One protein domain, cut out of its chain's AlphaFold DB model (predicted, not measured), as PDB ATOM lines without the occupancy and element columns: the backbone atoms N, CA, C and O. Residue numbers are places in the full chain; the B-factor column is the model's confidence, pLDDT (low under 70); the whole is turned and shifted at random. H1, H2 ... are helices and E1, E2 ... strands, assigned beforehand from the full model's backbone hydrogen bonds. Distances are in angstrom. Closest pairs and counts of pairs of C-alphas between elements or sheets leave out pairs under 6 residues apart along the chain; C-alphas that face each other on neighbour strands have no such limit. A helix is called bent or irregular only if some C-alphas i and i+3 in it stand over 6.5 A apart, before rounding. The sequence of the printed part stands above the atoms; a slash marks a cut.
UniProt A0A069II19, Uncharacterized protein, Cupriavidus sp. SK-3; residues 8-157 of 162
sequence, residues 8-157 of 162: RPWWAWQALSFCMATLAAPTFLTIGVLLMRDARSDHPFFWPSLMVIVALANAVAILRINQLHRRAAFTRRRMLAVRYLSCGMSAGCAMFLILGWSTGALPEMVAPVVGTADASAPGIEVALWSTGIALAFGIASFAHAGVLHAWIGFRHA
ATOM      1  N   ARG A   8     -13.967 -26.159  75.062       88.38
ATOM      2  CA  ARG A   8     -13.065 -26.958  75.906       88.38
ATOM      3  C   ARG A   8     -13.285 -28.459  75.631       88.38
ATOM      4  O   ARG A   8     -14.433 -28.833  75.398       88.38
ATOM      5  N   PRO A   9     -12.231 -29.295  75.657       90.44
ATOM      6  CA  PRO A   9     -10.814 -28.917  75.719       90.44
ATOM      7  C   PRO A   9     -10.323 -28.346  74.375       90.44
ATOM      8  O   PRO A   9     -10.604 -28.895  73.317       90.44
ATOM      9  N   TRP A  10      -9.590 -27.229  74.410       89.56
ATOM     10  CA  TRP A  10      -9.286 -26.430  73.211       89.56
ATOM     11  C   TRP A  10      -8.448 -27.174  72.160       89.56
ATOM     12  O   TRP A  10      -8.704 -27.042  70.966       89.56
ATOM     13  N   TRP A  11      -7.489 -27.992  72.597       90.62
ATOM     14  CA  TRP A  11      -6.570 -28.711  71.713       90.62
ATOM     15  C   TRP A  11      -7.297 -29.738  70.835       90.62
ATOM     16  O   TRP A  11      -7.011 -29.828  69.642       90.62
ATOM     17  N   ALA A  12      -8.285 -30.452  71.387       93.12
ATOM     18  CA  ALA A  12      -9.042 -31.465  70.655       93.12
ATOM     19  C   ALA A  12      -9.899 -30.822  69.559       93.12
ATOM     20  O   ALA A  12      -9.903 -31.272  68.417       93.12
ATOM     21  N   TRP A  13     -10.567 -29.710  69.881       92.62
ATOM     22  CA  TRP A  13     -11.363 -28.960  68.910       92.62
ATOM     23  C   TRP A  13     -10.502 -28.287  67.841       92.62
ATOM     24  O   TRP A  13     -10.938 -28.171  66.698       92.62
ATOM     25  N   GLN A  14      -9.279 -27.873  68.179       93.31
ATOM     26  CA  GLN A  14      -8.328 -27.356  67.199       93.31
ATOM     27  C   GLN A  14      -7.835 -28.455  66.251       93.31
ATOM     28  O   GLN A  14      -7.831 -28.234  65.043       93.31
ATOM     29  N   ALA A  15      -7.464 -29.626  66.777       93.75
ATOM     30  CA  ALA A  15      -7.031 -30.767  65.971       93.75
ATOM     31  C   ALA A  15      -8.155 -31.259  65.051       93.75
ATOM     32  O   ALA A  15      -7.956 -31.384  63.846       93.75
ATOM     33  N   LEU A  16      -9.368 -31.429  65.587       94.75
ATOM     34  CA  LEU A  16     -10.542 -31.793  64.794       94.75
ATOM     35  C   LEU A  16     -10.812 -30.766  63.694       94.75
ATOM     36  O   LEU A  16     -11.064 -31.125  62.549       94.75
ATOM     37  N   SER A  17     -10.741 -29.482  64.034       92.69
ATOM     38  CA  SER A  17     -10.938 -28.404  63.076       92.69
ATOM     39  C   SER A  17      -9.883 -28.407  61.965       92.69
ATOM     40  O   SER A  17     -10.235 -28.254  60.800       92.69
ATOM     41  N   PHE A  18      -8.615 -28.652  62.301       95.50
ATOM     42  CA  PHE A  18      -7.533 -28.825  61.332       95.50
ATOM     43  C   PHE A  18      -7.793 -30.001  60.381       95.50
ATOM     44  O   PHE A  18      -7.718 -29.833  59.161       95.50
ATOM     45  N   CYS A  19      -8.143 -31.170  60.928       95.81
ATOM     46  CA  CYS A  19      -8.447 -32.360  60.139       95.81
ATOM     47  C   CYS A  19      -9.643 -32.114  59.218       95.81
ATOM     48  O   CYS A  19      -9.540 -32.344  58.019       95.81
ATOM     49  N   MET A  20     -10.745 -31.575  59.743       95.38
ATOM     50  CA  MET A  20     -11.947 -31.302  58.953       95.38
ATOM     51  C   MET A  20     -11.703 -30.237  57.882       95.38
ATOM     52  O   MET A  20     -12.133 -30.414  56.750       95.38
ATOM     53  N   ALA A  21     -10.989 -29.155  58.198       92.81
ATOM     54  CA  ALA A  21     -10.645 -28.114  57.228       92.81
ATOM     55  C   ALA A  21      -9.802 -28.652  56.060       92.81
ATOM     56  O   ALA A  21     -10.008 -28.245  54.918       92.81
ATOM     57  N   THR A  22      -8.878 -29.572  56.351       93.81
ATOM     58  CA  THR A  22      -7.969 -30.162  55.359       93.81
ATOM     59  C   THR A  22      -8.656 -31.253  54.542       93.81
ATOM     60  O   THR A  22      -8.658 -31.190  53.318       93.81
ATOM     61  N   LEU A  23      -9.295 -32.223  55.202       94.12
ATOM     62  CA  LEU A  23      -9.933 -33.368  54.546       94.12
ATOM     63  C   LEU A  23     -11.190 -32.980  53.769       94.12
ATOM     64  O   LEU A  23     -11.511 -33.625  52.780       94.12
ATOM     65  N   ALA A  24     -11.899 -31.926  54.184       93.44
ATOM     66  CA  ALA A  24     -13.056 -31.435  53.443       93.44
ATOM     67  C   ALA A  24     -12.670 -30.546  52.253       93.44
ATOM     68  O   ALA A  24     -13.568 -30.065  51.568       93.44
ATOM     69  N   ALA A  25     -11.378 -30.270  52.022       92.88
ATOM     70  CA  ALA A  25     -10.962 -29.431  50.906       92.88
ATOM     71  C   ALA A  25     -11.227 -30.122  49.562       92.88
ATOM     72  O   ALA A  25     -10.651 -31.182  49.308       92.88
ATOM     73  N   PRO A  26     -12.045 -29.518  48.672       92.12
ATOM     74  CA  PRO A  26     -12.292 -30.036  47.330       92.12
ATOM     75  C   PRO A  26     -11.011 -30.386  46.573       92.12
ATOM     76  O   PRO A  26     -10.940 -31.435  45.943       92.12
ATOM     77  N   THR A  27      -9.981 -29.545  46.670       90.44
ATOM     78  CA  THR A  27      -8.676 -29.773  46.035       90.44
ATOM     79  C   THR A  27      -7.966 -30.991  46.615       90.44
ATOM     80  O   THR A  27      -7.529 -31.850  45.857       90.44
ATOM     81  N   PHE A  28      -7.915 -31.117  47.945       91.50
ATOM     82  CA  PHE A  28      -7.320 -32.266  48.632       91.50
ATOM     83  C   PHE A  28      -8.006 -33.576  48.232       91.50
ATOM     84  O   PHE A  28      -7.334 -34.546  47.892       91.50
ATOM     85  N   LEU A  29      -9.342 -33.592  48.223       91.88
ATOM     86  CA  LEU A  29     -10.129 -34.764  47.843       91.88
ATOM     87  C   LEU A  29      -9.958 -35.112  46.365       91.88
ATOM     88  O   LEU A  29      -9.712 -36.268  46.040       91.88
ATOM     89  N   THR A  30     -10.056 -34.122  45.478       90.69
ATOM     90  CA  THR A  30      -9.944 -34.341  44.030       90.69
ATOM     91  C   THR A  30      -8.567 -34.895  43.683       90.69
ATOM     92  O   THR A  30      -8.471 -35.925  43.023       90.69
ATOM     93  N   ILE A  31      -7.501 -34.268  44.186       90.25
ATOM     94  CA  ILE A  31      -6.123 -34.709  43.941       90.25
ATOM     95  C   ILE A  31      -5.880 -36.085  44.568       90.25
ATOM     96  O   ILE A  31      -5.314 -36.955  43.916       90.25
ATOM     97  N   GLY A  32      -6.363 -36.317  45.792       88.12
ATOM     98  CA  GLY A  32      -6.251 -37.617  46.449       88.12
ATOM     99  C   GLY A  32      -6.929 -38.738  45.659       88.12
ATOM    100  O   GLY A  32      -6.333 -39.790  45.459       88.12
ATOM    101  N   VAL A  33      -8.147 -38.513  45.154       91.31
ATOM    102  CA  VAL A  33      -8.866 -39.489  44.315       91.31
ATOM    103  C   VAL A  33      -8.133 -39.745  43.001       91.31
ATOM    104  O   VAL A  33      -8.022 -40.900  42.592       91.31
ATOM    105  N   LEU A  34      -7.607 -38.699  42.357       88.31
ATOM    106  CA  LEU A  34      -6.819 -38.846  41.131       88.31
ATOM    107  C   LEU A  34      -5.569 -39.698  41.375       88.31
ATOM    108  O   LEU A  34      -5.364 -40.676  40.662       88.31
ATOM    109  N   LEU A  35      -4.811 -39.402  42.435       88.06
ATOM    110  CA  LEU A  35      -3.601 -40.145  42.800       88.06
ATOM    111  C   LEU A  35      -3.883 -41.595  43.212       88.06
ATOM    112  O   LEU A  35      -3.076 -42.476  42.928       88.06
ATOM    113  N   MET A  36      -5.018 -41.864  43.865       90.25
ATOM    114  CA  MET A  36      -5.437 -43.234  44.187       90.25
ATOM    115  C   MET A  36      -5.802 -44.040  42.936       90.25
ATOM    116  O   MET A  36      -5.647 -45.259  42.936       90.25
ATOM    117  N   ARG A  37      -6.319 -43.381  41.890       89.62
ATOM    118  CA  ARG A  37      -6.710 -44.041  40.640       89.62
ATOM    119  C   ARG A  37      -5.504 -44.338  39.757       89.62
ATOM    120  O   ARG A  37      -5.392 -45.451  39.253       89.62
ATOM    121  N   ASP A  38      -4.643 -43.349  39.553       85.12
ATOM    122  CA  ASP A  38      -3.365 -43.515  38.868       85.12
ATOM    123  C   ASP A  38      -2.367 -42.498  39.421       85.12
ATOM    124  O   ASP A  38      -2.547 -41.287  39.300       85.12
ATOM    125  N   ALA A  39      -1.308 -43.001  40.051       81.38
ATOM    126  CA  ALA A  39      -0.254 -42.161  40.606       81.38
ATOM    127  C   ALA A  39       0.769 -41.724  39.545       81.38
ATOM    128  O   ALA A  39       1.664 -40.932  39.851       81.38
ATOM    129  N   ARG A  40       0.679 -42.243  38.312       81.56
ATOM    130  CA  ARG A  40       1.563 -41.828  37.222       81.56
ATOM    131  C   ARG A  40       1.226 -40.401  36.807       81.56
ATOM    132  O   ARG A  40       0.088 -40.074  36.493       81.56
ATOM    133  N   SER A  41       2.243 -39.555  36.827       75.50
ATOM    134  CA  SER A  41       2.169 -38.152  36.444       75.50
ATOM    135  C   SER A  41       3.522 -37.740  35.889       75.50
ATOM    136  O   SER A  41       4.549 -38.144  36.437       75.50
ATOM    137  N   ASP A  42       3.509 -36.879  34.875       80.06
ATOM    138  CA  ASP A  42       4.711 -36.222  34.354       80.06
ATOM    139  C   ASP A  42       5.408 -35.383  35.445       80.06
ATOM    140  O   ASP A  42       6.625 -35.217  35.446       80.06
ATOM    141  N   HIS A  43       4.642 -34.963  36.462       80.75
ATOM    142  CA  HIS A  43       5.115 -34.269  37.662       80.75
ATOM    143  C   HIS A  43       4.814 -35.075  38.938       80.75
ATOM    144  O   HIS A  43       3.818 -34.795  39.618       80.75
ATOM    145  N   PRO A  44       5.627 -36.086  39.302       82.31
ATOM    146  CA  PRO A  44       5.325 -36.999  40.412       82.31
ATOM    147  C   PRO A  44       5.379 -36.325  41.790       82.31
ATOM    148  O   PRO A  44       4.682 -36.741  42.712       82.31
ATOM    149  N   PHE A  45       6.164 -35.255  41.942       85.25
ATOM    150  CA  PHE A  45       6.267 -34.515  43.203       85.25
ATOM    151  C   PHE A  45       5.240 -33.391  43.334       85.25
ATOM    152  O   PHE A  45       4.906 -33.006  44.454       85.25
ATOM    153  N   PHE A  46       4.719 -32.866  42.224       88.56
ATOM    154  CA  PHE A  46       3.817 -31.717  42.238       88.56
ATOM    155  C   PHE A  46       2.476 -32.061  42.902       88.56
ATOM    156  O   PHE A  46       2.093 -31.431  43.888       88.56
ATOM    157  N   TRP A  47       1.791 -33.106  42.428       88.25
ATOM    158  CA  TRP A  47       0.438 -33.439  42.889       88.25
ATOM    159  C   TRP A  47       0.356 -33.851  44.365       88.25
ATOM    160  O   TRP A  47      -0.478 -33.283  45.075       88.25
ATOM    161  N   PRO A  48       1.216 -34.746  44.894       91.06
ATOM    162  CA  PRO A  48       1.196 -35.046  46.325       91.06
ATOM    163  C   PRO A  48       1.530 -33.809  47.173       91.06
ATOM    164  O   PRO A  48       0.938 -33.599  48.234       91.06
ATOM    165  N   SER A  49       2.422 -32.940  46.684       93.50
ATOM    166  CA  SER A  49       2.789 -31.707  47.387       93.50
ATOM    167  C   SER A  49       1.627 -30.722  47.496       93.50
ATOM    168  O   SER A  49       1.538 -30.012  48.493       93.50
ATOM    169  N   LEU A  50       0.680 -30.711  46.553       93.44
ATOM    170  CA  LEU A  50      -0.532 -29.893  46.677       93.44
ATOM    171  C   LEU A  50      -1.365 -30.273  47.907       93.44
ATOM    172  O   LEU A  50      -1.856 -29.391  48.612       93.44
ATOM    173  N   MET A  51      -1.478 -31.566  48.218       94.62
ATOM    174  CA  MET A  51      -2.173 -32.029  49.426       94.62
ATOM    175  C   MET A  51      -1.455 -31.555  50.697       94.62
ATOM    176  O   MET A  51      -2.098 -31.101  51.649       94.62
ATOM    177  N   VAL A  52      -0.118 -31.589  50.688       95.62
ATOM    178  CA  VAL A  52       0.719 -31.070  51.781       95.62
ATOM    179  C   VAL A  52       0.546 -29.558  51.937       95.62
ATOM    180  O   VAL A  52       0.395 -29.077  53.059       95.62
ATOM    181  N   ILE A  53       0.492 -28.803  50.835       96.19
ATOM    182  CA  ILE A  53       0.261 -27.352  50.849       96.19
ATOM    183  C   ILE A  53      -1.069 -27.015  51.521       96.19
ATOM    184  O   ILE A  53      -1.103 -26.122  52.368       96.19
ATOM    185  N   VAL A  54      -2.154 -27.731  51.204       96.06
ATOM    186  CA  VAL A  54      -3.462 -27.502  51.845       96.06
ATOM    187  C   VAL A  54      -3.365 -27.696  53.361       96.06
ATOM    188  O   VAL A  54      -3.843 -26.852  54.123       96.06
ATOM    189  N   ALA A  55      -2.704 -28.767  53.813       96.00
ATOM    190  CA  ALA A  55      -2.498 -29.024  55.236       96.00
ATOM    191  C   ALA A  55      -1.653 -27.919  55.903       96.00
ATOM    192  O   ALA A  55      -2.067 -27.340  56.909       96.00
ATOM    193  N   LEU A  56      -0.501 -27.563  55.327       97.25
ATOM    194  CA  LEU A  56       0.389 -26.532  55.876       97.25
ATOM    195  C   LEU A  56      -0.279 -25.154  55.923       97.25
ATOM    196  O   LEU A  56      -0.201 -24.463  56.939       97.25
ATOM    197  N   ALA A  57      -0.985 -24.760  54.866       97.00
ATOM    198  CA  ALA A  57      -1.699 -23.490  54.815       97.00
ATOM    199  C   ALA A  57      -2.830 -23.420  55.855       97.00
ATOM    200  O   ALA A  57      -2.991 -22.390  56.516       97.00
ATOM    201  N   ASN A  58      -3.562 -24.520  56.081       96.56
ATOM    202  CA  ASN A  58      -4.528 -24.613  57.178       96.56
ATOM    203  C   ASN A  58      -3.845 -24.480  58.549       96.56
ATOM    204  O   ASN A  58      -4.328 -23.734  59.402       96.56
ATOM    205  N   ALA A  59      -2.695 -25.126  58.764       96.44
ATOM    206  CA  ALA A  59      -1.934 -24.981  60.007       96.44
ATOM    207  C   ALA A  59      -1.502 -23.522  60.248       96.44
ATOM    208  O   ALA A  59      -1.722 -22.982  61.336       96.44
ATOM    209  N   VAL A  60      -0.964 -22.848  59.224       97.31
ATOM    210  CA  VAL A  60      -0.586 -21.424  59.279       97.31
ATOM    211  C   VAL A  60      -1.794 -20.546  59.612       97.31
ATOM    212  O   VAL A  60      -1.704 -19.682  60.491       97.31
ATOM    213  N   ALA A  61      -2.938 -20.779  58.965       96.50
ATOM    214  CA  ALA A  61      -4.168 -20.035  59.226       96.50
ATOM    215  C   ALA A  61      -4.635 -20.199  60.682       96.50
ATOM    216  O   ALA A  61      -4.920 -19.200  61.347       96.50
ATOM    217  N   ILE A  62      -4.637 -21.425  61.216       95.12
ATOM    218  CA  ILE A  62      -4.991 -21.704  62.617       95.12
ATOM    219  C   ILE A  62      -4.043 -20.986  63.578       95.12
ATOM    220  O   ILE A  62      -4.498 -20.315  64.507       95.12
ATOM    221  N   LEU A  63      -2.729 -21.083  63.360       95.81
ATOM    222  CA  LEU A  63      -1.736 -20.409  64.201       95.81
ATOM    223  C   LEU A  63      -1.952 -18.894  64.203       95.81
ATOM    224  O   LEU A  63      -1.930 -18.264  65.267       95.81
ATOM    225  N   ARG A  64      -2.228 -18.311  63.033       95.69
ATOM    226  CA  ARG A  64      -2.500 -16.879  62.904       95.69
ATOM    227  C   ARG A  64      -3.801 -16.478  63.593       95.69
ATOM    228  O   ARG A  64      -3.813 -15.475  64.303       95.69
ATOM    229  N   ILE A  65      -4.872 -17.255  63.444       94.69
ATOM    230  CA  ILE A  65      -6.143 -17.022  64.146       94.69
ATOM    231  C   ILE A  65      -5.958 -17.114  65.657       94.69
ATOM    232  O   ILE A  65      -6.449 -16.244  66.369       94.69
ATOM    233  N   ASN A  66      -5.190 -18.081  66.152       93.25
ATOM    234  CA  ASN A  66      -4.874 -18.197  67.573       93.25
ATOM    235  C   ASN A  66      -4.109 -16.980  68.095       93.25
ATOM    236  O   ASN A  66      -4.448 -16.444  69.150       93.25
ATOM    237  N   GLN A  67      -3.102 -16.512  67.357       93.81
ATOM    238  CA  GLN A  67      -2.365 -15.297  67.711       93.81
ATOM    239  C   GLN A  67      -3.278 -14.067  67.740       93.81
ATOM    240  O   GLN A  67      -3.238 -13.302  68.703       93.81
ATOM    241  N   LEU A  68      -4.110 -13.883  66.711       93.19
ATOM    242  CA  LEU A  68      -5.042 -12.757  66.628       93.19
ATOM    243  C   LEU A  68      -6.089 -12.815  67.739       93.19
ATOM    244  O   LEU A  68      -6.318 -11.809  68.395       93.19
ATOM    245  N   HIS A  69      -6.659 -13.989  68.001       91.25
ATOM    246  CA  HIS A  69      -7.677 -14.182  69.027       91.25
ATOM    247  C   HIS A  69      -7.137 -13.938  70.441       91.25
ATOM    248  O   HIS A  69      -7.847 -13.377  71.270       91.25
ATOM    249  N   ARG A  70      -5.874 -14.309  70.708       89.38
ATOM    250  CA  ARG A  70      -5.195 -13.985  71.975       89.38
ATOM    251  C   ARG A  70      -4.991 -12.482  72.168       89.38
ATOM    252  O   ARG A  70      -5.044 -12.021  73.299       89.38
ATOM    253  N   ARG A  71      -4.743 -11.733  71.087       90.06
ATOM    254  CA  ARG A  71      -4.567 -10.270  71.137       90.06
ATOM    255  C   ARG A  71      -5.902  -9.532  71.233       90.06
ATOM    256  O   ARG A  71      -6.014  -8.574  71.985       90.06
ATOM    257  N   ALA A  72      -6.893  -9.965  70.460       89.25
ATOM    258  CA  ALA A  72      -8.226  -9.389  70.424       89.25
ATOM    259  C   ALA A  72      -9.253 -10.480  70.097       89.25
ATOM    260  O   ALA A  72      -9.284 -11.023  68.987       89.25
ATOM    261  N   ALA A  73     -10.115 -10.794  71.064       88.44
ATOM    262  CA  ALA A  73     -11.128 -11.823  70.886       88.44
ATOM    263  C   ALA A  73     -12.105 -11.450  69.756       88.44
ATOM    264  O   ALA A  73     -12.648 -10.346  69.695       88.44
ATOM    265  N   PHE A  74     -12.360 -12.403  68.860       90.00
ATOM    266  CA  PHE A  74     -13.318 -12.223  67.772       90.00
ATOM    267  C   PHE A  74     -14.742 -12.167  68.325       90.00
ATOM    268  O   PHE A  74     -15.121 -12.990  69.150       90.00
ATOM    269  N   THR A  75     -15.562 -11.246  67.823       88.75
ATOM    270  CA  THR A  75     -16.968 -11.103  68.241       88.75
ATOM    271  C   THR A  75     -17.945 -11.834  67.322       88.75
ATOM    272  O   THR A  75     -19.055 -12.157  67.734       88.75
ATOM    273  N   ARG A  76     -17.555 -12.102  66.067       90.69
ATOM    274  CA  ARG A  76     -18.412 -12.717  65.041       90.69
ATOM    275  C   ARG A  76     -17.682 -13.833  64.304       90.69
ATOM    276  O   ARG A  76     -16.549 -13.649  63.861       90.69
ATOM    277  N   ARG A  77     -18.380 -14.951  64.064       92.75
ATOM    278  CA  ARG A  77     -17.840 -16.101  63.308       92.75
ATOM    279  C   ARG A  77     -17.433 -15.724  61.887       92.75
ATOM    280  O   ARG A  77     -16.385 -16.156  61.432       92.75
ATOM    281  N   ARG A  78     -18.210 -14.864  61.218       92.50
ATOM    282  CA  ARG A  78     -17.906 -14.392  59.858       92.50
ATOM    283  C   ARG A  78     -16.563 -13.663  59.779       92.50
ATOM    284  O   ARG A  78     -15.802 -13.902  58.853       92.50
ATOM    285  N   MET A  79     -16.254 -12.807  60.757       93.00
ATOM    286  CA  MET A  79     -14.976 -12.088  60.793       93.00
ATOM    287  C   MET A  79     -13.803 -13.061  60.947       93.00
ATOM    288  O   MET A  79     -12.802 -12.929  60.250       93.00
ATOM    289  N   LEU A  80     -13.954 -14.057  61.819       93.75
ATOM    290  CA  LEU A  80     -12.965 -15.114  62.007       93.75
ATOM    291  C   LEU A  80     -12.787 -15.950  60.730       93.75
ATOM    292  O   LEU A  80     -11.657 -16.138  60.293       93.75
ATOM    293  N   ALA A  81     -13.884 -16.373  60.096       95.31
ATOM    294  CA  ALA A  81     -13.859 -17.157  58.862       95.31
ATOM    295  C   ALA A  81     -13.171 -16.410  57.708       95.31
ATOM    296  O   ALA A  81     -12.335 -16.989  57.025       95.31
ATOM    297  N   VAL A  82     -13.454 -15.114  57.530       95.31
ATOM    298  CA  VAL A  82     -12.789 -14.286  56.506       95.31
ATOM    299  C   VAL A  82     -11.298 -14.148  56.798       95.31
ATOM    300  O   VAL A  82     -10.488 -14.311  55.895       95.31
ATOM    301  N   ARG A  83     -10.904 -13.897  58.055       95.25
ATOM    302  CA  ARG A  83      -9.479 -13.814  58.421       95.25
ATOM    303  C   ARG A  83      -8.760 -15.143  58.211       95.25
ATOM    304  O   ARG A  83      -7.632 -15.136  57.731       95.25
ATOM    305  N   TYR A  84      -9.416 -16.255  58.530       95.94
ATOM    306  CA  TYR A  84      -8.890 -17.592  58.280       95.94
ATOM    307  C   TYR A  84      -8.668 -17.805  56.784       95.94
ATOM    308  O   TYR A  84      -7.564 -18.161  56.383       95.94
ATOM    309  N   LEU A  85      -9.692 -17.523  55.970       94.81
ATOM    310  CA  LEU A  85      -9.630 -17.623  54.515       94.81
ATOM    311  C   LEU A  85      -8.481 -16.785  53.960       94.81
ATOM    312  O   LEU A  85      -7.645 -17.321  53.248       94.81
ATOM    313  N   SER A  86      -8.386 -15.504  54.322       95.00
ATOM    314  CA  SER A  86      -7.316 -14.634  53.825       95.00
ATOM    315  C   SER A  86      -5.926 -15.175  54.164       95.00
ATOM    316  O   SER A  86      -5.056 -15.191  53.299       95.00
ATOM    317  N   CYS A  87      -5.709 -15.649  55.396       95.62
ATOM    318  CA  CYS A  87      -4.419 -16.208  55.800       95.62
ATOM    319  C   CYS A  87      -4.102 -17.520  55.070       95.62
ATOM    320  O   CYS A  87      -3.016 -17.647  54.506       95.62
ATOM    321  N   GLY A  88      -5.050 -18.459  55.041       94.81
ATOM    322  CA  GLY A  88      -4.890 -19.746  54.361       94.81
ATOM    323  C   GLY A  88      -4.657 -19.571  52.864       94.81
ATOM    324  O   GLY A  88      -3.695 -20.105  52.331       94.81
ATOM    325  N   MET A  89      -5.457 -18.728  52.213       95.44
ATOM    326  CA  MET A  89      -5.324 -18.405  50.794       95.44
ATOM    327  C   MET A  89      -3.984 -17.739  50.488       95.44
ATOM    328  O   MET A  89      -3.302 -18.179  49.575       95.44
ATOM    329  N   SER A  90      -3.542 -16.752  51.277       96.50
ATOM    330  CA  SER A  90      -2.225 -16.139  51.049       96.50
ATOM    331  C   SER A  90      -1.076 -17.149  51.152       96.50
ATOM    332  O   SER A  90      -0.205 -17.166  50.288       96.50
ATOM    333  N   ALA A  91      -1.097 -18.023  52.164       97.06
ATOM    334  CA  ALA A  91      -0.055 -19.021  52.370       97.06
ATOM    335  C   ALA A  91      -0.103 -20.109  51.289       97.06
ATOM    336  O   ALA A  91       0.916 -20.424  50.682       97.06
ATOM    337  N   GLY A  92      -1.294 -20.643  51.015       96.62
ATOM    338  CA  GLY A  92      -1.506 -21.695  50.030       96.62
ATOM    339  C   GLY A  92      -1.215 -21.235  48.607       96.62
ATOM    340  O   GLY A  92      -0.510 -21.943  47.899       96.62
ATOM    341  N   CYS A  93      -1.672 -20.046  48.197       97.06
ATOM    342  CA  CYS A  93      -1.358 -19.495  46.877       97.06
ATOM    343  C   CYS A  93       0.145 -19.242  46.719       97.06
ATOM    344  O   CYS A  93       0.702 -19.578  45.680       97.06
ATOM    345  N   ALA A  94       0.812 -18.691  47.739       97.00
ATOM    346  CA  ALA A  94       2.256 -18.471  47.687       97.00
ATOM    347  C   ALA A  94       3.022 -19.794  47.534       97.00
ATOM    348  O   ALA A  94       3.854 -19.917  46.641       97.00
ATOM    349  N   MET A  95       2.703 -20.803  48.353       97.56
ATOM    350  CA  MET A  95       3.323 -22.129  48.255       97.56
ATOM    351  C   MET A  95       3.017 -22.814  46.918       97.56
ATOM    352  O   MET A  95       3.914 -23.403  46.325       97.56
ATOM    353  N   PHE A  96       1.776 -22.715  46.432       96.25
ATOM    354  CA  PHE A  96       1.346 -23.268  45.148       96.25
ATOM    355  C   PHE A  96       2.125 -22.658  43.985       96.25
ATOM    356  O   PHE A  96       2.638 -23.391  43.148       96.25
ATOM    357  N   LEU A  97       2.248 -21.328  43.958       96.06
ATOM    358  CA  LEU A  97       3.027 -20.633  42.941       96.06
ATOM    359  C   LEU A  97       4.491 -21.067  43.011       96.06
ATOM    360  O   LEU A  97       5.027 -21.517  42.007       96.06
ATOM    361  N   ILE A  98       5.121 -21.006  44.189       95.50
ATOM    362  CA  ILE A  98       6.525 -21.415  44.360       95.50
ATOM    363  C   ILE A  98       6.745 -22.841  43.844       95.50
ATOM    364  O   ILE A  98       7.673 -23.064  43.075       95.50
ATOM    365  N   LEU A  99       5.880 -23.782  44.230       94.50
ATOM    366  CA  LEU A  99       5.966 -25.177  43.805       94.50
ATOM    367  C   LEU A  99       5.745 -25.334  42.296       94.50
ATOM    368  O   LEU A  99       6.507 -26.028  41.630       94.50
ATOM    369  N   GLY A 100       4.699 -24.721  41.745       92.38
ATOM    370  CA  GLY A 100       4.362 -24.858  40.330       92.38
ATOM    371  C   GLY A 100       5.404 -24.234  39.409       92.38
ATOM    372  O   GLY A 100       5.679 -24.781  38.344       92.38
ATOM    373  N   TRP A 101       6.030 -23.135  39.830       91.25
ATOM    374  CA  TRP A 101       7.142 -22.525  39.103       91.25
ATOM    375  C   TRP A 101       8.438 -23.325  39.250       91.25
ATOM    376  O   TRP A 101       9.138 -23.511  38.260       91.25
ATOM    377  N   SER A 102       8.757 -23.838  40.444       90.44
ATOM    378  CA  SER A 102       9.997 -24.602  40.661       90.44
ATOM    379  C   SER A 102       9.992 -25.980  39.999       90.44
ATOM    380  O   SER A 102      11.053 -26.494  39.662       90.44
ATOM    381  N   THR A 103       8.811 -26.570  39.807       89.69
ATOM    382  CA  THR A 103       8.636 -27.870  39.138       89.69
ATOM    383  C   THR A 103       8.409 -27.754  37.632       89.69
ATOM    384  O   THR A 103       8.428 -28.768  36.949       89.69
ATOM    385  N   GLY A 104       8.180 -26.548  37.102       88.31
ATOM    386  CA  GLY A 104       7.806 -26.344  35.697       88.31
ATOM    387  C   GLY A 104       6.343 -26.678  35.368       88.31
ATOM    388  O   GLY A 104       5.884 -26.364  34.271       88.31
ATOM    389  N   ALA A 105       5.577 -27.216  36.324       89.31
ATOM    390  CA  ALA A 105       4.185 -27.611  36.120       89.31
ATOM    391  C   ALA A 105       3.269 -26.433  35.745       89.31
ATOM    392  O   ALA A 105       2.388 -26.582  34.903       89.31
ATOM    393  N   LEU A 106       3.459 -25.250  36.346       88.62
ATOM    394  CA  LEU A 106       2.620 -24.082  36.043       88.62
ATOM    395  C   LEU A 106       2.804 -23.571  34.605       88.62
ATOM    396  O   LEU A 106       1.795 -23.427  33.913       88.62
ATOM    397  N   PRO A 107       4.041 -23.322  34.132       87.00
ATOM    398  CA  PRO A 107       4.287 -23.006  32.727       87.00
ATOM    399  C   PRO A 107       3.657 -24.011  31.756       87.00
ATOM    400  O   PRO A 107       2.996 -23.596  30.808       87.00
ATOM    401  N   GLU A 108       3.788 -25.314  32.016       87.12
ATOM    402  CA  GLU A 108       3.204 -26.361  31.165       87.12
ATOM    403  C   GLU A 108       1.669 -26.354  31.168       87.12
ATOM    404  O   GLU A 108       1.050 -26.489  30.115       87.12
ATOM    405  N   MET A 109       1.037 -26.135  32.327       87.00
ATOM    406  CA  MET A 109      -0.425 -26.024  32.436       87.00
ATOM    407  C   MET A 109      -0.986 -24.804  31.701       87.00
ATOM    408  O   MET A 109      -2.117 -24.837  31.216       87.00
ATOM    409  N   VAL A 110      -0.219 -23.714  31.646       88.62
ATOM    410  CA  VAL A 110      -0.639 -22.442  31.046       88.62
ATOM    411  C   VAL A 110      -0.328 -22.377  29.548       88.62
ATOM    412  O   VAL A 110      -1.055 -21.712  28.811       88.62
ATOM    413  N   ALA A 111       0.690 -23.103  29.075       84.81
ATOM    414  CA  ALA A 111       1.083 -23.170  27.667       84.81
ATOM    415  C   ALA A 111      -0.081 -23.369  26.666       84.81
ATOM    416  O   ALA A 111      -0.144 -22.617  25.692       84.81
ATOM    417  N   PRO A 112      -1.044 -24.296  26.872       83.19
ATOM    418  CA  PRO A 112      -2.168 -24.453  25.944       83.19
ATOM    419  C   PRO A 112      -3.154 -23.275  25.954       83.19
ATOM    420  O   PRO A 112      -3.881 -23.093  24.983       83.19
ATOM    421  N   VAL A 113      -3.196 -22.481  27.030       82.62
ATOM    422  CA  VAL A 113      -4.116 -21.339  27.186       82.62
ATOM    423  C   VAL A 113      -3.567 -20.083  26.515       82.62
ATOM    424  O   VAL A 113      -4.323 -19.338  25.901       82.62
ATOM    425  N   VAL A 114      -2.256 -19.866  26.614       78.81
ATOM    426  CA  VAL A 114      -1.563 -18.718  25.999       78.81
ATOM    427  C   VAL A 114      -1.314 -18.949  24.498       78.81
ATOM    428  O   VAL A 114      -1.050 -18.013  23.750       78.81
ATOM    429  N   GLY A 115      -1.481 -20.192  24.033       65.62
ATOM    430  CA  GLY A 115      -1.210 -20.599  22.661       65.62
ATOM    431  C   GLY A 115       0.290 -20.767  22.423       65.62
ATOM    432  O   GLY A 115       1.116 -20.005  22.917       65.62
ATOM    433  N   THR A 116       0.673 -21.766  21.628       57.72
ATOM    434  CA  THR A 116       2.062 -21.983  21.181       57.72
ATOM    435  C   THR A 116       2.486 -20.958  20.115       57.72
ATOM    436  O   THR A 116       3.131 -21.318  19.131       57.72
ATOM    437  N   ALA A 117       2.053 -19.703  20.243       46.84
ATOM    438  CA  ALA A 117       2.297 -18.644  19.279       46.84
ATOM    439  C   ALA A 117       3.419 -17.746  19.806       46.84
ATOM    440  O   ALA A 117       3.208 -16.848  20.615       46.84
ATOM    441  N   ASP A 118       4.613 -18.060  19.311       48.41
ATOM    442  CA  ASP A 118       5.895 -17.401  19.517       48.41
ATOM    443  C   ASP A 118       6.565 -17.619  20.879       48.41
ATOM    444  O   ASP A 118       5.989 -17.474  21.955       48.41
ATOM    445  N   ALA A 119       7.875 -17.880  20.826       53.69
ATOM    446  CA  ALA A 119       8.798 -17.923  21.966       53.69
ATOM    447  C   ALA A 119       8.896 -16.584  22.747       53.69
ATOM    448  O   ALA A 119       9.803 -16.383  23.553       53.69
ATOM    449  N   SER A 120       7.966 -15.665  22.488       51.72
ATOM    450  CA  SER A 120       7.816 -14.322  23.025       51.72
ATOM    451  C   SER A 120       6.443 -14.085  23.663       51.72
ATOM    452  O   SER A 120       6.075 -12.924  23.840       51.72
ATOM    453  N   ALA A 121       5.685 -15.134  24.023       55.34
ATOM    454  CA  ALA A 121       4.545 -14.987  24.930       55.34
ATOM    455  C   ALA A 121       4.993 -14.129  26.133       55.34
ATOM    456  O   ALA A 121       5.921 -14.531  26.849       55.34
ATOM    457  N   PRO A 122       4.437 -12.918  26.334       63.22
ATOM    458  CA  PRO A 122       4.965 -12.004  27.333       63.22
ATOM    459  C   PRO A 122       4.869 -12.704  28.684       63.22
ATOM    460  O   PRO A 122       3.785 -13.139  29.064       63.22
ATOM    461  N   GLY A 123       5.966 -12.804  29.444       73.00
ATOM    462  CA  GLY A 123       5.957 -13.480  30.754       73.00
ATOM    463  C   GLY A 123       4.865 -12.967  31.709       73.00
ATOM    464  O   GLY A 123       4.463 -13.663  32.639       73.00
ATOM    465  N   ILE A 124       4.331 -11.774  31.431       79.88
ATOM    466  CA  ILE A 124       3.157 -11.176  32.069       79.88
ATOM    467  C   ILE A 124       1.895 -12.041  31.907       79.88
ATOM    468  O   ILE A 124       1.170 -12.224  32.881       79.88
ATOM    469  N   GLU A 125       1.622 -12.588  30.724       82.88
ATOM    470  CA  GLU A 125       0.415 -13.383  30.466       82.88
ATOM    471  C   GLU A 125       0.474 -14.734  31.187       82.88
ATOM    472  O   GLU A 125      -0.481 -15.130  31.861       82.88
ATOM    473  N   VAL A 126       1.640 -15.388  31.164       84.06
ATOM    474  CA  VAL A 126       1.877 -16.622  31.929       84.06
ATOM    475  C   VAL A 126       1.736 -16.366  33.430       84.06
ATOM    476  O   VAL A 126       1.112 -17.159  34.142       84.06
ATOM    477  N   ALA A 127       2.264 -15.244  33.927       87.44
ATOM    478  CA  ALA A 127       2.122 -14.848  35.326       87.44
ATOM    479  C   ALA A 127       0.660 -14.557  35.704       87.44
ATOM    480  O   ALA A 127       0.223 -14.951  36.791       87.44
ATOM    481  N   LEU A 128      -0.110 -13.918  34.819       90.75
ATOM    482  CA  LEU A 128      -1.530 -13.631  35.026       90.75
ATOM    483  C   LEU A 128      -2.337 -14.929  35.154       90.75
ATOM    484  O   LEU A 128      -3.047 -15.111  36.145       90.75
ATOM    485  N   TRP A 129      -2.180 -15.856  34.208       92.50
ATOM    486  CA  TRP A 129      -2.862 -17.152  34.242       92.50
ATOM    487  C   TRP A 129      -2.429 -18.003  35.433       92.50
ATOM    488  O   TRP A 129      -3.281 -18.547  36.132       92.50
ATOM    489  N   SER A 130      -1.131 -18.038  35.744       92.44
ATOM    490  CA  SER A 130      -0.613 -18.722  36.938       92.44
ATOM    491  C   SER A 130      -1.230 -18.166  38.220       92.44
ATOM    492  O   SER A 130      -1.616 -18.920  39.113       92.44
ATOM    493  N   THR A 131      -1.380 -16.841  38.301       93.31
ATOM    494  CA  THR A 131      -2.046 -16.173  39.425       93.31
ATOM    495  C   THR A 131      -3.527 -16.541  39.475       93.31
ATOM    496  O   THR A 131      -4.033 -16.863  40.548       93.31
ATOM    497  N   GLY A 132      -4.218 -16.562  38.334       94.19
ATOM    498  CA  GLY A 132      -5.613 -16.997  38.234       94.19
ATOM    499  C   GLY A 132      -5.823 -18.432  38.728       94.19
ATOM    500  O   GLY A 132      -6.700 -18.676  39.559       94.19
ATOM    501  N   ILE A 133      -4.972 -19.367  38.297       93.44
ATOM    502  CA  ILE A 133      -4.997 -20.769  38.742       93.44
ATOM    503  C   ILE A 133      -4.721 -20.860  40.246       93.44
ATOM    504  O   ILE A 133      -5.449 -21.543  40.966       93.44
ATOM    505  N   ALA A 134      -3.719 -20.133  40.749       95.81
ATOM    506  CA  ALA A 134      -3.405 -20.102  42.175       95.81
ATOM    507  C   ALA A 134      -4.578 -19.569  43.009       95.81
ATOM    508  O   ALA A 134      -4.900 -20.130  44.055       95.81
ATOM    509  N   LEU A 135      -5.256 -18.514  42.544       96.06
ATOM    510  CA  LEU A 135      -6.451 -17.974  43.193       96.06
ATOM    511  C   LEU A 135      -7.589 -18.998  43.211       96.06
ATOM    512  O   LEU A 135      -8.197 -19.194  44.264       96.06
ATOM    513  N   ALA A 136      -7.852 -19.677  42.092       94.75
ATOM    514  CA  ALA A 136      -8.862 -20.732  42.021       94.75
ATOM    515  C   ALA A 136      -8.542 -21.879  42.994       94.75
ATOM    516  O   ALA A 136      -9.407 -22.282  43.777       94.75
ATOM    517  N   PHE A 137      -7.285 -22.332  43.020       94.81
ATOM    518  CA  PHE A 137      -6.793 -23.317  43.983       94.81
ATOM    519  C   PHE A 137      -7.007 -22.851  45.426       94.81
ATOM    520  O   PHE A 137      -7.550 -23.596  46.241       94.81
ATOM    521  N   GLY A 138      -6.626 -21.616  45.756       93.81
ATOM    522  CA  GLY A 138      -6.772 -21.059  47.097       93.81
ATOM    523  C   GLY A 138      -8.232 -20.944  47.542       93.81
ATOM    524  O   GLY A 138      -8.577 -21.362  48.648       93.81
ATOM    525  N   ILE A 139      -9.117 -20.439  46.680       93.06
ATOM    526  CA  ILE A 139     -10.553 -20.334  46.978       93.06
ATOM    527  C   ILE A 139     -11.134 -21.725  47.232       93.06
ATOM    528  O   ILE A 139     -11.741 -21.947  48.283       93.06
ATOM    529  N   ALA A 140     -10.901 -22.663  46.311       93.44
ATOM    530  CA  ALA A 140     -11.392 -24.028  46.436       93.44
ATOM    531  C   ALA A 140     -10.833 -24.724  47.685       93.44
ATOM    532  O   ALA A 140     -11.548 -25.480  48.327       93.44
ATOM    533  N   SER A 141      -9.589 -24.441  48.077       92.56
ATOM    534  CA  SER A 141      -8.939 -25.095  49.219       92.56
ATOM    535  C   SER A 141      -9.342 -24.532  50.584       92.56
ATOM    536  O   SER A 141      -9.279 -25.265  51.571       92.56
ATOM    537  N   PHE A 142      -9.720 -23.250  50.685       93.38
ATOM    538  CA  PHE A 142      -9.804 -22.576  51.991       93.38
ATOM    539  C   PHE A 142     -11.132 -21.871  52.294       93.38
ATOM    540  O   PHE A 142     -11.361 -21.508  53.454       93.38
ATOM    541  N   ALA A 143     -12.026 -21.674  51.316       91.81
ATOM    542  CA  ALA A 143     -13.285 -20.951  51.540       91.81
ATOM    543  C   ALA A 143     -14.180 -21.633  52.590       91.81
ATOM    544  O   ALA A 143     -14.658 -20.988  53.527       91.81
ATOM    545  N   HIS A 144     -14.361 -22.951  52.484       92.06
ATOM    546  CA  HIS A 144     -15.112 -23.761  53.451       92.06
ATOM    547  C   HIS A 144     -14.350 -23.938  54.769       92.06
ATOM    548  O   HIS A 144     -14.968 -23.960  55.835       92.06
ATOM    549  N   ALA A 145     -13.015 -24.014  54.716       92.56
ATOM    550  CA  ALA A 145     -12.159 -24.249  55.877       92.56
ATOM    551  C   ALA A 145     -12.342 -23.175  56.959       92.56
ATOM    552  O   ALA A 145     -12.489 -23.502  58.136       92.56
ATOM    553  N   GLY A 146     -12.427 -21.897  56.571       89.75
ATOM    554  CA  GLY A 146     -12.666 -20.807  57.521       89.75
ATOM    555  C   GLY A 146     -14.018 -20.909  58.232       89.75
ATOM    556  O   GLY A 146     -14.113 -20.645  59.434       89.75
ATOM    557  N   VAL A 147     -15.061 -21.332  57.512       93.25
ATOM    558  CA  VAL A 147     -16.410 -21.526  58.068       93.25
ATOM    559  C   VAL A 147     -16.432 -22.717  59.023       93.25
ATOM    560  O   VAL A 147     -16.900 -22.577  60.157       93.25
ATOM    561  N   LEU A 148     -15.874 -23.857  58.603       93.56
ATOM    562  CA  LEU A 148     -15.741 -25.054  59.435       93.56
ATOM    563  C   LEU A 148     -14.952 -24.745  60.706       93.56
ATOM    564  O   LEU A 148     -15.412 -25.056  61.804       93.56
ATOM    565  N   HIS A 149     -13.821 -24.046  60.579       93.31
ATOM    566  CA  HIS A 149     -12.986 -23.702  61.721       93.31
ATOM    567  C   HIS A 149     -13.722 -22.822  62.735       93.31
ATOM    568  O   HIS A 149     -13.695 -23.103  63.938       93.31
ATOM    569  N   ALA A 150     -14.455 -21.811  62.259       92.75
ATOM    570  CA  ALA A 150     -15.278 -20.948  63.104       92.75
ATOM    571  C   ALA A 150     -16.410 -21.708  63.818       92.75
ATOM    572  O   ALA A 150     -16.792 -21.354  64.937       92.75
ATOM    573  N   TRP A 151     -16.989 -22.718  63.166       93.25
ATOM    574  CA  TRP A 151     -18.150 -23.450  63.675       93.25
ATOM    575  C   TRP A 151     -17.768 -24.556  64.667       93.25
ATOM    576  O   TRP A 151     -18.383 -24.673  65.735       93.25
ATOM    577  N   ILE A 152     -16.714 -25.310  64.341       91.94
ATOM    578  CA  ILE A 152     -16.164 -26.399  65.154       91.94
ATOM    579  C   ILE A 152     -15.460 -25.825  66.387       91.94
ATOM    580  O   ILE A 152     -15.809 -26.173  67.513       91.94
ATOM    581  N   GLY A 153     -14.507 -24.905  66.197       88.69
ATOM    582  CA  GLY A 153     -13.611 -24.455  67.268       88.69
ATOM    583  C   GLY A 153     -14.250 -23.510  68.288       88.69
ATOM    584  O   GLY A 153     -13.890 -23.536  69.467       88.69
ATOM    585  N   PHE A 154     -15.225 -22.695  67.866       90.88
ATOM    586  CA  PHE A 154     -15.706 -21.562  68.660       90.88
ATOM    587  C   PHE A 154     -17.191 -21.643  69.022       90.88
ATOM    588  O   PHE A 154     -18.056 -22.008  68.219       90.88
ATOM    589  N   ARG A 155     -17.508 -21.197  70.237       90.62
ATOM    590  CA  ARG A 155     -18.868 -20.956  70.742       90.62
ATOM    591  C   ARG A 155     -19.033 -19.490  71.144       90.62
ATOM    592  O   ARG A 155     -18.047 -18.821  71.430       90.62
ATOM    593  N   HIS A 156     -20.264 -18.992  71.178       86.00
ATOM    594  CA  HIS A 156     -20.534 -17.675  71.760       86.00
ATOM    595  C   HIS A 156     -20.341 -17.738  73.278       86.00
ATOM    596  O   HIS A 156     -20.702 -18.743  73.898       86.00
ATOM    597  N   ALA A 157     -19.764 -16.691  73.874       80.50
ATOM    598  CA  ALA A 157     -19.729 -16.577  75.325       80.50
ATOM    599  C   ALA A 157     -21.164 -16.510  75.882       80.50
ATOM    600  O   ALA A 157     -22.034 -15.910  75.235       80.50
TER     601      ALA A 157
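What this domain is: This is residues 8 to 157 of the 162 residues of an uncharacterized protein of Cupriavidus sp. SK-3 (UniProt A0A069II19). Two long helices, H3 and H4, cross at a slant in the middle of a long helical body and run opposite ways; toward one end H1 and H6b, side by side and running opposite ways, pack on them, H1 on residues 54 to 62 of H3 and H6b on residues 77 to 85 of H4. Toward the other end the body spreads: H2 packs on residues 47 to 54 of H3, H6a packs on residues 88 to 97 of H4, H5 makes a corner with H4 and packs on residues 125 to 130 of H6a, and residues 115 to 120 stick out as a free loop. The printed part has 150 residues with six named helices and, last, one short strand, E1, which pairs with no named strand; the class is mostly helix. It is only just compact, close to loose, with a radius of gyration of the C-alphas of 17.5 A, and its spans are 61 by 34 by 19 A, only just flat.

Where its parts are: Find C-alpha 10 at (-9.286, -26.430, 73.211), where H1 begins; it runs to residue 23. H2 holds residues 26 to 37. Look next for C-alpha 46 at (3.817, -31.717, 42.238); from there H3 runs 37.0 A to residue 71. H4, residues 77 to 102, covers 36.9 A. H5, residues 105 to 114, is irregular, but only just: C-alphas 109 and 112 are 6.9 A apart. H6, residues 123 to 153, was assigned as one helix by its hydrogen bonds but is bent, with C-alphas 141 and 144 at 7.6 A; its arms are H6a, residues 123 to 141 and 26.4 A long, and H6b, residues 144 to 153, at a shallow tilt of 34 degrees, only just short of steep. E1, residues 154 to 156, ends at C-alpha 156, (-20.534, -17.675, 71.760).

How they stand to each other: Start at H1, which touches H6b, opposite ways at a shallow tilt of 21 degrees; their closest C-alphas are those of Ala 21 and Ala 145, 4.4 A. With residues 18 to 22 alone H1 touches H3, closest at the C-alphas of Thr 22 and Ala 55, 5.6 A. H2 and H3 form a helical hairpin, closest at the C-alphas of Phe 28 and Met 51, 5.2 A. H3 and H4 form another, at a steep tilt of 36 degrees, only just past shallow, with the C-alphas of Ala 61 and Gly 88 at 4.9 A. H4 touches H6b, closest at the C-alphas of Ala 81 and Gly 146, 4.1 A, and H6a, closest at those of Met 89 and Gly 138, 4.8 A. H4 and H5 touch only at the corner, about perpendicular at 89 degrees. H5 touches H6a, closest at the C-alphas of Leu 106 and Ser 130, 6.3 A. H1 and H4 are apart. H6b and E1 meet only through their link. Every O i to N i+4 pair is within hydrogen-bond range in H1, H2, H4, H6a and H6b; H3 has 21 of 22 and H5 has 4 of 6.

The domain as a whole: The two C-alphas farthest apart are those of Asp 118 and Ala 157, 61.4 A. The printed part has no cut, and no link is long. Look for low confidence at residues 115 to 122, where pLDDT is under 70; the mean of the printed part is 89.5.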